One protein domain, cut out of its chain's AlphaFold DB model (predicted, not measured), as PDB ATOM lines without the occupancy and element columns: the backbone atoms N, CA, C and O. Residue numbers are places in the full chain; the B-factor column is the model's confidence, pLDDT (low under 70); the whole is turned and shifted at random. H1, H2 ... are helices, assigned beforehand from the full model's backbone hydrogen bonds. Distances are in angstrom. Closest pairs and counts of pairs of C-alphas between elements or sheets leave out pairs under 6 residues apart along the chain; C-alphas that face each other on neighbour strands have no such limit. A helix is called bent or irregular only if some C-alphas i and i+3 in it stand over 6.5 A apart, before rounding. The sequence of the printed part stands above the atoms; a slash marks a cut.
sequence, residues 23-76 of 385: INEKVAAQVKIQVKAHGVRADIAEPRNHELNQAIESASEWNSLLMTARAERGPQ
ATOM      1  N   ILE A  23     133.858 183.180 176.519       72.94
ATOM      2  CA  ILE A  23     132.602 182.621 177.016       72.94
ATOM      3  C   ILE A  23     132.666 181.126 176.712       72.94
ATOM      4  O   ILE A  23     132.571 180.719 175.559       72.94
ATOM      5  N   ASN A  24     132.816 180.298 177.749       77.62
ATOM      6  CA  ASN A  24     132.788 178.843 177.594       77.62
ATOM      7  C   ASN A  24     131.579 178.428 176.742       77.62
ATOM      8  O   ASN A  24     130.465 178.901 176.984       77.62
ATOM      9  N   GLU A  25     131.763 177.492 175.804       81.31
ATOM     10  CA  GLU A  25     130.703 177.037 174.887       81.31
ATOM     11  C   GLU A  25     129.410 176.643 175.621       81.31
ATOM     12  O   GLU A  25     128.304 176.885 175.139       81.31
ATOM     13  N   LYS A  26     129.540 176.105 176.843       83.44
ATOM     14  CA  LYS A  26     128.417 175.768 177.730       83.44
ATOM     15  C   LYS A  26     127.585 176.989 178.130       83.44
ATOM     16  O   LYS A  26     126.360 176.920 178.133       83.44
ATOM     17  N   VAL A  27     128.241 178.102 178.454       84.25
ATOM     18  CA  VAL A  27     127.574 179.361 178.808       84.25
ATOM     19  C   VAL A  27     126.958 179.978 177.560       84.25
ATOM     20  O   VAL A  27     125.793 180.361 177.593       84.25
ATOM     21  N   ALA A  28     127.674 179.980 176.431       85.31
ATOM     22  CA  ALA A  28     127.123 180.444 175.160       85.31
ATOM     23  C   ALA A  28     125.864 179.650 174.763       85.31
ATOM     24  O   ALA A  28     124.868 180.236 174.335       85.31
ATOM     25  N   ALA A  29     125.862 178.328 174.964       87.12
ATOM     26  CA  ALA A  29     124.696 177.478 174.736       87.12
ATOM     27  C   ALA A  29     123.530 177.824 175.676       87.12
ATOM     28  O   ALA A  29     122.396 177.956 175.214       87.12
ATOM     29  N   GLN A  30     123.788 178.032 176.972       89.25
ATOM     30  CA  GLN A  30     122.750 178.440 177.929       89.25
ATOM     31  C   GLN A  30     122.154 179.811 177.593       89.25
ATOM     32  O   GLN A  30     120.932 179.965 177.619       89.25
ATOM     33  N   VAL A  31     122.989 180.776 177.201       87.88
ATOM     34  CA  VAL A  31     122.531 182.098 176.753       87.88
ATOM     35  C   VAL A  31     121.681 181.955 175.491       87.88
ATOM     36  O   VAL A  31     120.579 182.494 175.456       87.88
ATOM     37  N   LYS A  32     122.095 181.153 174.498       88.62
ATOM     38  CA  LYS A  32     121.274 180.871 173.301       88.62
ATOM     39  C   LYS A  32     119.913 180.266 173.654       88.62
ATOM     40  O   LYS A  32     118.909 180.664 173.067       88.62
ATOM     41  N   ILE A  33     119.866 179.329 174.604       92.38
ATOM     42  CA  ILE A  33     118.612 178.710 175.060       92.38
ATOM     43  C   ILE A  33     117.697 179.760 175.699       92.38
ATOM     44  O   ILE A  33     116.525 179.832 175.333       92.38
ATOM     45  N   GLN A  34     118.219 180.599 176.597       93.25
ATOM     46  CA  GLN A  34     117.424 181.651 177.239       93.25
ATOM     47  C   GLN A  34     116.945 182.706 176.240       93.25
ATOM     48  O   GLN A  34     115.770 183.062 176.223       93.25
ATOM     49  N   VAL A  35     117.823 183.161 175.353       91.75
ATOM     50  CA  VAL A  35     117.512 184.141 174.306       91.75
ATOM     51  C   VAL A  35     116.402 183.620 173.392       91.75
ATOM     52  O   VAL A  35     115.428 184.330 173.131       91.75
ATOM     53  N   LYS A  36     116.487 182.344 172.991       91.06
ATOM     54  CA  LYS A  36     115.441 181.665 172.220       91.06
ATOM     55  C   LYS A  36     114.133 181.546 173.008       91.06
ATOM     56  O   LYS A  36     113.073 181.773 172.431       91.06
ATOM     57  N   ALA A  37     114.195 181.227 174.302       92.31
ATOM     58  CA  ALA A  37     113.016 181.130 175.165       92.31
ATOM     59  C   ALA A  37     112.304 182.483 175.345       92.31
ATOM     60  O   ALA A  37     111.077 182.529 175.391       92.31
ATOM     61  N   HIS A  38     113.058 183.583 175.390       90.94
ATOM     62  CA  HIS A  38     112.518 184.936 175.534       90.94
ATOM     63  C   HIS A  38     112.172 185.616 174.201       90.94
ATOM     64  O   HIS A  38     111.641 186.726 174.207       90.94
ATOM     65  N   GLY A  39     112.456 184.981 173.059       86.44
ATOM     66  CA  GLY A  39     112.219 185.570 171.737       86.44
ATOM     67  C   GLY A  39     113.045 186.834 171.472       86.44
ATOM     68  O   GLY A  39     112.665 187.653 170.637       86.44
ATOM     69  N   VAL A  40     114.156 187.009 172.192       87.38
ATOM     70  CA  VAL A  40     115.080 188.134 172.015       87.38
ATOM     71  C   VAL A  40     116.115 187.739 170.960       87.38
ATOM     72  O   VAL A  40     116.462 186.569 170.828       87.38
ATOM     73  N   ARG A  41     116.610 188.695 170.172       76.44
ATOM     74  CA  ARG A  41     117.801 188.485 169.339       76.44
ATOM     75  C   ARG A  41     119.017 188.834 170.190       76.44
ATOM     76  O   ARG A  41     119.142 189.983 170.594       76.44
ATOM     77  N   ALA A  42     119.876 187.864 170.480       78.38
ATOM     78  CA  ALA A  42     121.178 188.142 171.073       78.38
ATOM     79  C   ALA A  42     122.257 187.871 170.042       78.38
ATOM     80  O   ALA A  42     122.307 186.782 169.463       78.38
ATOM     81  N   ASP A  43     123.113 188.864 169.847       72.69
ATOM     82  CA  ASP A  43     124.371 188.661 169.166       72.69
ATOM     83  C   ASP A  43     125.385 188.147 170.194       72.69
ATOM     84  O   ASP A  43     125.714 188.821 171.168       72.69
ATOM     85  N   ILE A  44     125.784 186.890 170.020       73.38
ATOM     86  CA  ILE A  44     126.819 186.218 170.819       73.38
ATOM     87  C   ILE A  44     127.999 185.919 169.886       73.38
ATOM     88  O   ILE A  44     128.685 184.906 170.034       73.38
ATOM     89  N   ALA A  45     128.195 186.727 168.844       67.94
ATOM     90  CA  ALA A  45     129.455 186.727 168.138       67.94
ATOM     91  C   ALA A  45     130.509 187.268 169.108       67.94
ATOM     92  O   ALA A  45     130.525 188.454 169.436       67.94
ATOM     93  N   GLU A  46     131.396 186.389 169.585       65.69
ATOM     94  CA  GLU A  46     132.691 186.874 170.048       65.69
ATOM     95  C   GLU A  46     133.276 187.710 168.898       65.69
ATOM     96  O   GLU A  46     133.206 187.265 167.742       65.69
ATOM     97  N   PRO A  47     133.789 188.925 169.164       63.62
ATOM     98  CA  PRO A  47     134.444 189.706 168.130       63.62
ATOM     99  C   PRO A  47     135.542 188.823 167.541       63.62
ATOM    100  O   PRO A  47     136.517 188.488 168.213       63.62
ATOM    101  N   ARG A  48     135.351 188.391 166.285       63.41
ATOM    102  CA  ARG A  48     136.257 187.455 165.594       63.41
ATOM    103  C   ARG A  48     137.661 188.029 165.434       63.41
ATOM    104  O   ARG A  48     138.582 187.311 165.059       63.41
ATOM    105  N   ASN A  49     137.811 189.325 165.689       77.69
ATOM    106  CA  ASN A  49     139.077 190.003 165.622       77.69
ATOM    107  C   ASN A  49     139.847 189.823 166.938       77.69
ATOM    108  O   ASN A  49     139.663 190.566 167.906       77.69
ATOM    109  N   HIS A  50     140.709 188.806 166.962       75.81
ATOM    110  CA  HIS A  50     141.608 188.533 168.081       75.81
ATOM    111  C   HIS A  50     142.488 189.748 168.425       75.81
ATOM    112  O   HIS A  50     142.730 190.000 169.605       75.81
ATOM    113  N   GLU A  51     142.884 190.543 167.424       77.44
ATOM    114  CA  GLU A  51     143.694 191.755 167.609       77.44
ATOM    115  C   GLU A  51     142.944 192.818 168.416       77.44
ATOM    116  O   GLU A  51     143.517 193.447 169.301       77.44
ATOM    117  N   LEU A  52     141.639 192.974 168.177       78.75
ATOM    118  CA  LEU A  52     140.806 193.922 168.915       78.75
ATOM    119  C   LEU A  52     140.662 193.509 170.386       78.75
ATOM    120  O   LEU A  52     140.732 194.356 171.272       78.75
ATOM    121  N   ASN A  53     140.535 192.208 170.665       77.12
ATOM    122  CA  ASN A  53     140.513 191.710 172.043       77.12
ATOM    123  C   ASN A  53     141.855 191.930 172.752       77.12
ATOM    124  O   ASN A  53     141.861 192.414 173.883       77.12
ATOM    125  N   GLN A  54     142.982 191.656 172.082       80.25
ATOM    126  CA  GLN A  54     144.310 191.951 172.631       80.25
ATOM    127  C   GLN A  54     144.504 193.452 172.883       80.25
ATOM    128  O   GLN A  54     145.024 193.838 173.929       80.25
ATOM    129  N   ALA A  55     144.043 194.312 171.969       80.19
ATOM    130  CA  ALA A  55     144.114 195.761 172.134       80.19
ATOM    131  C   ALA A  55     143.284 196.246 173.336       80.19
ATOM    132  O   ALA A  55     143.742 197.103 174.090       80.19
ATOM    133  N   ILE A  56     142.094 195.674 173.559       78.31
ATOM    134  CA  ILE A  56     141.253 195.988 174.728       78.31
ATOM    135  C   ILE A  56     141.936 195.564 176.033       78.31
ATOM    136  O   ILE A  56     141.910 196.314 177.016       78.31
ATOM    137  N   GLU A  57     142.545 194.378 176.062       81.25
ATOM    138  CA  GLU A  57     143.278 193.887 177.234       81.25
ATOM    139  C   GLU A  57     144.505 194.758 177.520       81.25
ATOM    140  O   GLU A  57     144.657 195.240 178.646       81.25
ATOM    141  N   SER A  58     145.296 195.070 176.490       86.38
ATOM    142  CA  SER A  58     146.449 195.969 176.598       86.38
ATOM    143  C   SER A  58     146.037 197.357 177.099       86.38
ATOM    144  O   SER A  58     146.626 197.876 178.046       86.38
ATOM    145  N   ALA A  59     144.972 197.947 176.549       81.00
ATOM    146  CA  ALA A  59     144.468 199.245 177.000       81.00
ATOM    147  C   ALA A  59     144.002 199.217 178.468       81.00
ATOM    148  O   ALA A  59     144.183 200.187 179.205       81.00
ATOM    149  N   SER A  60     143.420 198.101 178.913       81.94
ATOM    150  CA  SER A  60     142.984 197.927 180.304       81.94
ATOM    151  C   SER A  60     144.168 197.824 181.272       81.94
ATOM    152  O   SER A  60     144.114 198.380 182.375       81.94
ATOM    153  N   GLU A  61     145.254 197.168 180.859       83.44
ATOM    154  CA  GLU A  61     146.513 197.120 181.608       83.44
ATOM    155  C   GLU A  61     147.144 198.513 181.718       83.44
ATOM    156  O   GLU A  61     147.462 198.959 182.823       83.44
ATOM    157  N   TRP A  62     147.208 199.256 180.609       89.12
ATOM    158  CA  TRP A  62     147.685 200.641 180.601       89.12
ATOM    159  C   TRP A  62     146.862 201.553 181.516       89.12
ATOM    160  O   TRP A  62     147.438 202.337 182.271       89.12
ATOM    161  N   ASN A  63     145.532 201.427 181.513       83.06
ATOM    162  CA  ASN A  63     144.661 202.188 182.414       83.06
ATOM    163  C   ASN A  63     144.929 201.856 183.886       83.06
ATOM    164  O   ASN A  63     144.961 202.755 184.727       83.06
ATOM    165  N   SER A  64     145.156 200.580 184.198       82.62
ATOM    166  CA  SER A  64     145.480 200.143 185.558       82.62
ATOM    167  C   SER A  64     146.843 200.684 186.003       82.62
ATOM    168  O   SER A  64     146.952 201.241 187.097       82.62
ATOM    169  N   LEU A  65     147.856 200.620 185.132       85.12
ATOM    170  CA  LEU A  65     149.179 201.208 185.370       85.12
ATOM    171  C   LEU A  65     149.106 202.724 185.580       85.12
ATOM    172  O   LEU A  65     149.756 203.246 186.483       85.12
ATOM    173  N   LEU A  66     148.286 203.432 184.799       82.06
ATOM    174  CA  LEU A  66     148.060 204.872 184.951       82.06
ATOM    175  C   LEU A  66     147.424 205.225 186.299       82.06
ATOM    176  O   LEU A  66     147.847 206.194 186.931       82.06
ATOM    177  N   MET A  67     146.441 204.447 186.761       80.94
ATOM    178  CA  MET A  67     145.808 204.670 188.067       80.94
ATOM    179  C   MET A  67     146.796 204.461 189.214       80.94
ATOM    180  O   MET A  67     146.870 205.305 190.107       80.94
ATOM    181  N   THR A  68     147.602 203.399 189.156       85.25
ATOM    182  CA  THR A  68     148.658 203.153 190.148       85.25
ATOM    183  C   THR A  68     149.723 204.247 190.106       85.25
ATOM    184  O   THR A  68     150.036 204.830 191.139       85.25
ATOM    185  N   ALA A  69     150.212 204.624 188.920       83.06
ATOM    186  CA  ALA A  69     151.212 205.680 188.771       83.06
ATOM    187  C   ALA A  69     150.714 207.047 189.280       83.06
ATOM    188  O   ALA A  69     151.495 207.810 189.854       83.06
ATOM    189  N   ARG A  70     149.421 207.357 189.094       83.44
ATOM    190  CA  ARG A  70     148.778 208.559 189.650       83.44
ATOM    191  C   ARG A  70     148.661 208.479 191.174       83.44
ATOM    192  O   ARG A  70     148.912 209.477 191.844       83.44
ATOM    193  N   ALA A  71     148.306 207.315 191.716       84.75
ATOM    194  CA  ALA A  71     148.220 207.110 193.159       84.75
ATOM    195  C   ALA A  71     149.594 207.224 193.843       84.75
ATOM    196  O   ALA A  71     149.697 207.848 194.896       84.75
ATOM    197  N   GLU A  72     150.649 206.680 193.231       85.62
ATOM    198  CA  GLU A  72     152.008 206.677 193.787       85.62
ATOM    199  C   GLU A  72     152.699 208.045 193.731       85.62
ATOM    200  O   GLU A  72     153.385 208.424 194.679       85.62
ATOM    201  N   ARG A  73     152.529 208.814 192.644       82.06
ATOM    202  CA  ARG A  73     153.160 210.146 192.516       82.06
ATOM    203  C   ARG A  73     152.440 211.255 193.285       82.06
ATOM    204  O   ARG A  73     153.029 212.311 193.514       82.06
ATOM    205  N   GLY A  74     151.193 211.033 193.694       78.88
ATOM    206  CA  GLY A  74     150.408 212.007 194.444       78.88
ATOM    207  C   GLY A  74     149.900 213.196 193.606       78.88
ATOM    208  O   GLY A  74     150.076 213.247 192.386       78.88
ATOM    209  N   PRO A  75     149.253 214.185 194.248       71.75
ATOM    210  CA  PRO A  75     148.477 215.249 193.588       71.75
ATOM    211  C   PRO A  75     149.297 216.247 192.749       71.75
ATOM    212  O   PRO A  75     148.728 217.123 192.103       71.75
ATOM    213  N   GLN A  76     150.628 216.138 192.726       69.31
ATOM    214  CA  GLN A  76     151.499 217.082 192.018       69.31
ATOM    215  C   GLN A  76     151.379 216.993 190.487       69.31
ATOM    216  O   GLN A  76     151.651 217.975 189.799       69.31
TER     217      GLN A  76
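AT A GLANCE: This is residues 23 to 76 of the 385 residues of an uncharacterized protein of Moniliophthora roreri (strain MCA 2997) (UniProt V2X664). One long helix, H2, makes a free arm, and a shorter helix, H1, lies well away from it, with a long link that folds back past H1 before it leads out to H2. Residues 47 to 76, with H2 among them, stick out with nothing packed on them, and the two helices form no shared core. The printed part has 54 residues, with two named helices in the order H1, H2 and no named strand, and its class is all helix. The whole is extended, with a radius of gyration of the C-alphas of 18.4 A and spans of 55 by 23 by 18 A.

HOW THE PARTS SIT: H2, residues 50 to 73, is the longest helix, and residues 47 to 76, of which 50 to 73 belong to H2, stand free: they have no C-alpha 8 or more residues away along the chain within 10 A. H1, residues 25 to 38, and H2 are apart, with no C-alpha of the one within 8 A of the other. The link from H1 to H2 is long, with 11 residues. In H1 and H2 every O i to N i+4 pair is within hydrogen-bond range, and neither helix is bent.

IN THESE COORDINATES: H2 runs from His 50, C-alpha at (141.608, 188.533, 168.081), to Arg 73, C-alpha at (153.160, 210.146, 192.516), and measures 34.6 A from first to last C-alpha. H1 runs from Glu 25, C-alpha at (130.703, 177.037, 174.887), to His 38 and measures 19.8 A.

THE WHOLE: The two C-alphas farthest apart are those of Ala 37 and Gln 76, at 55.3 A. The printed part has no cut. The mean pLDDT of the printed part is 81.3, and the model's confidence is under 70 at residues 45 to 48 and at residue 76.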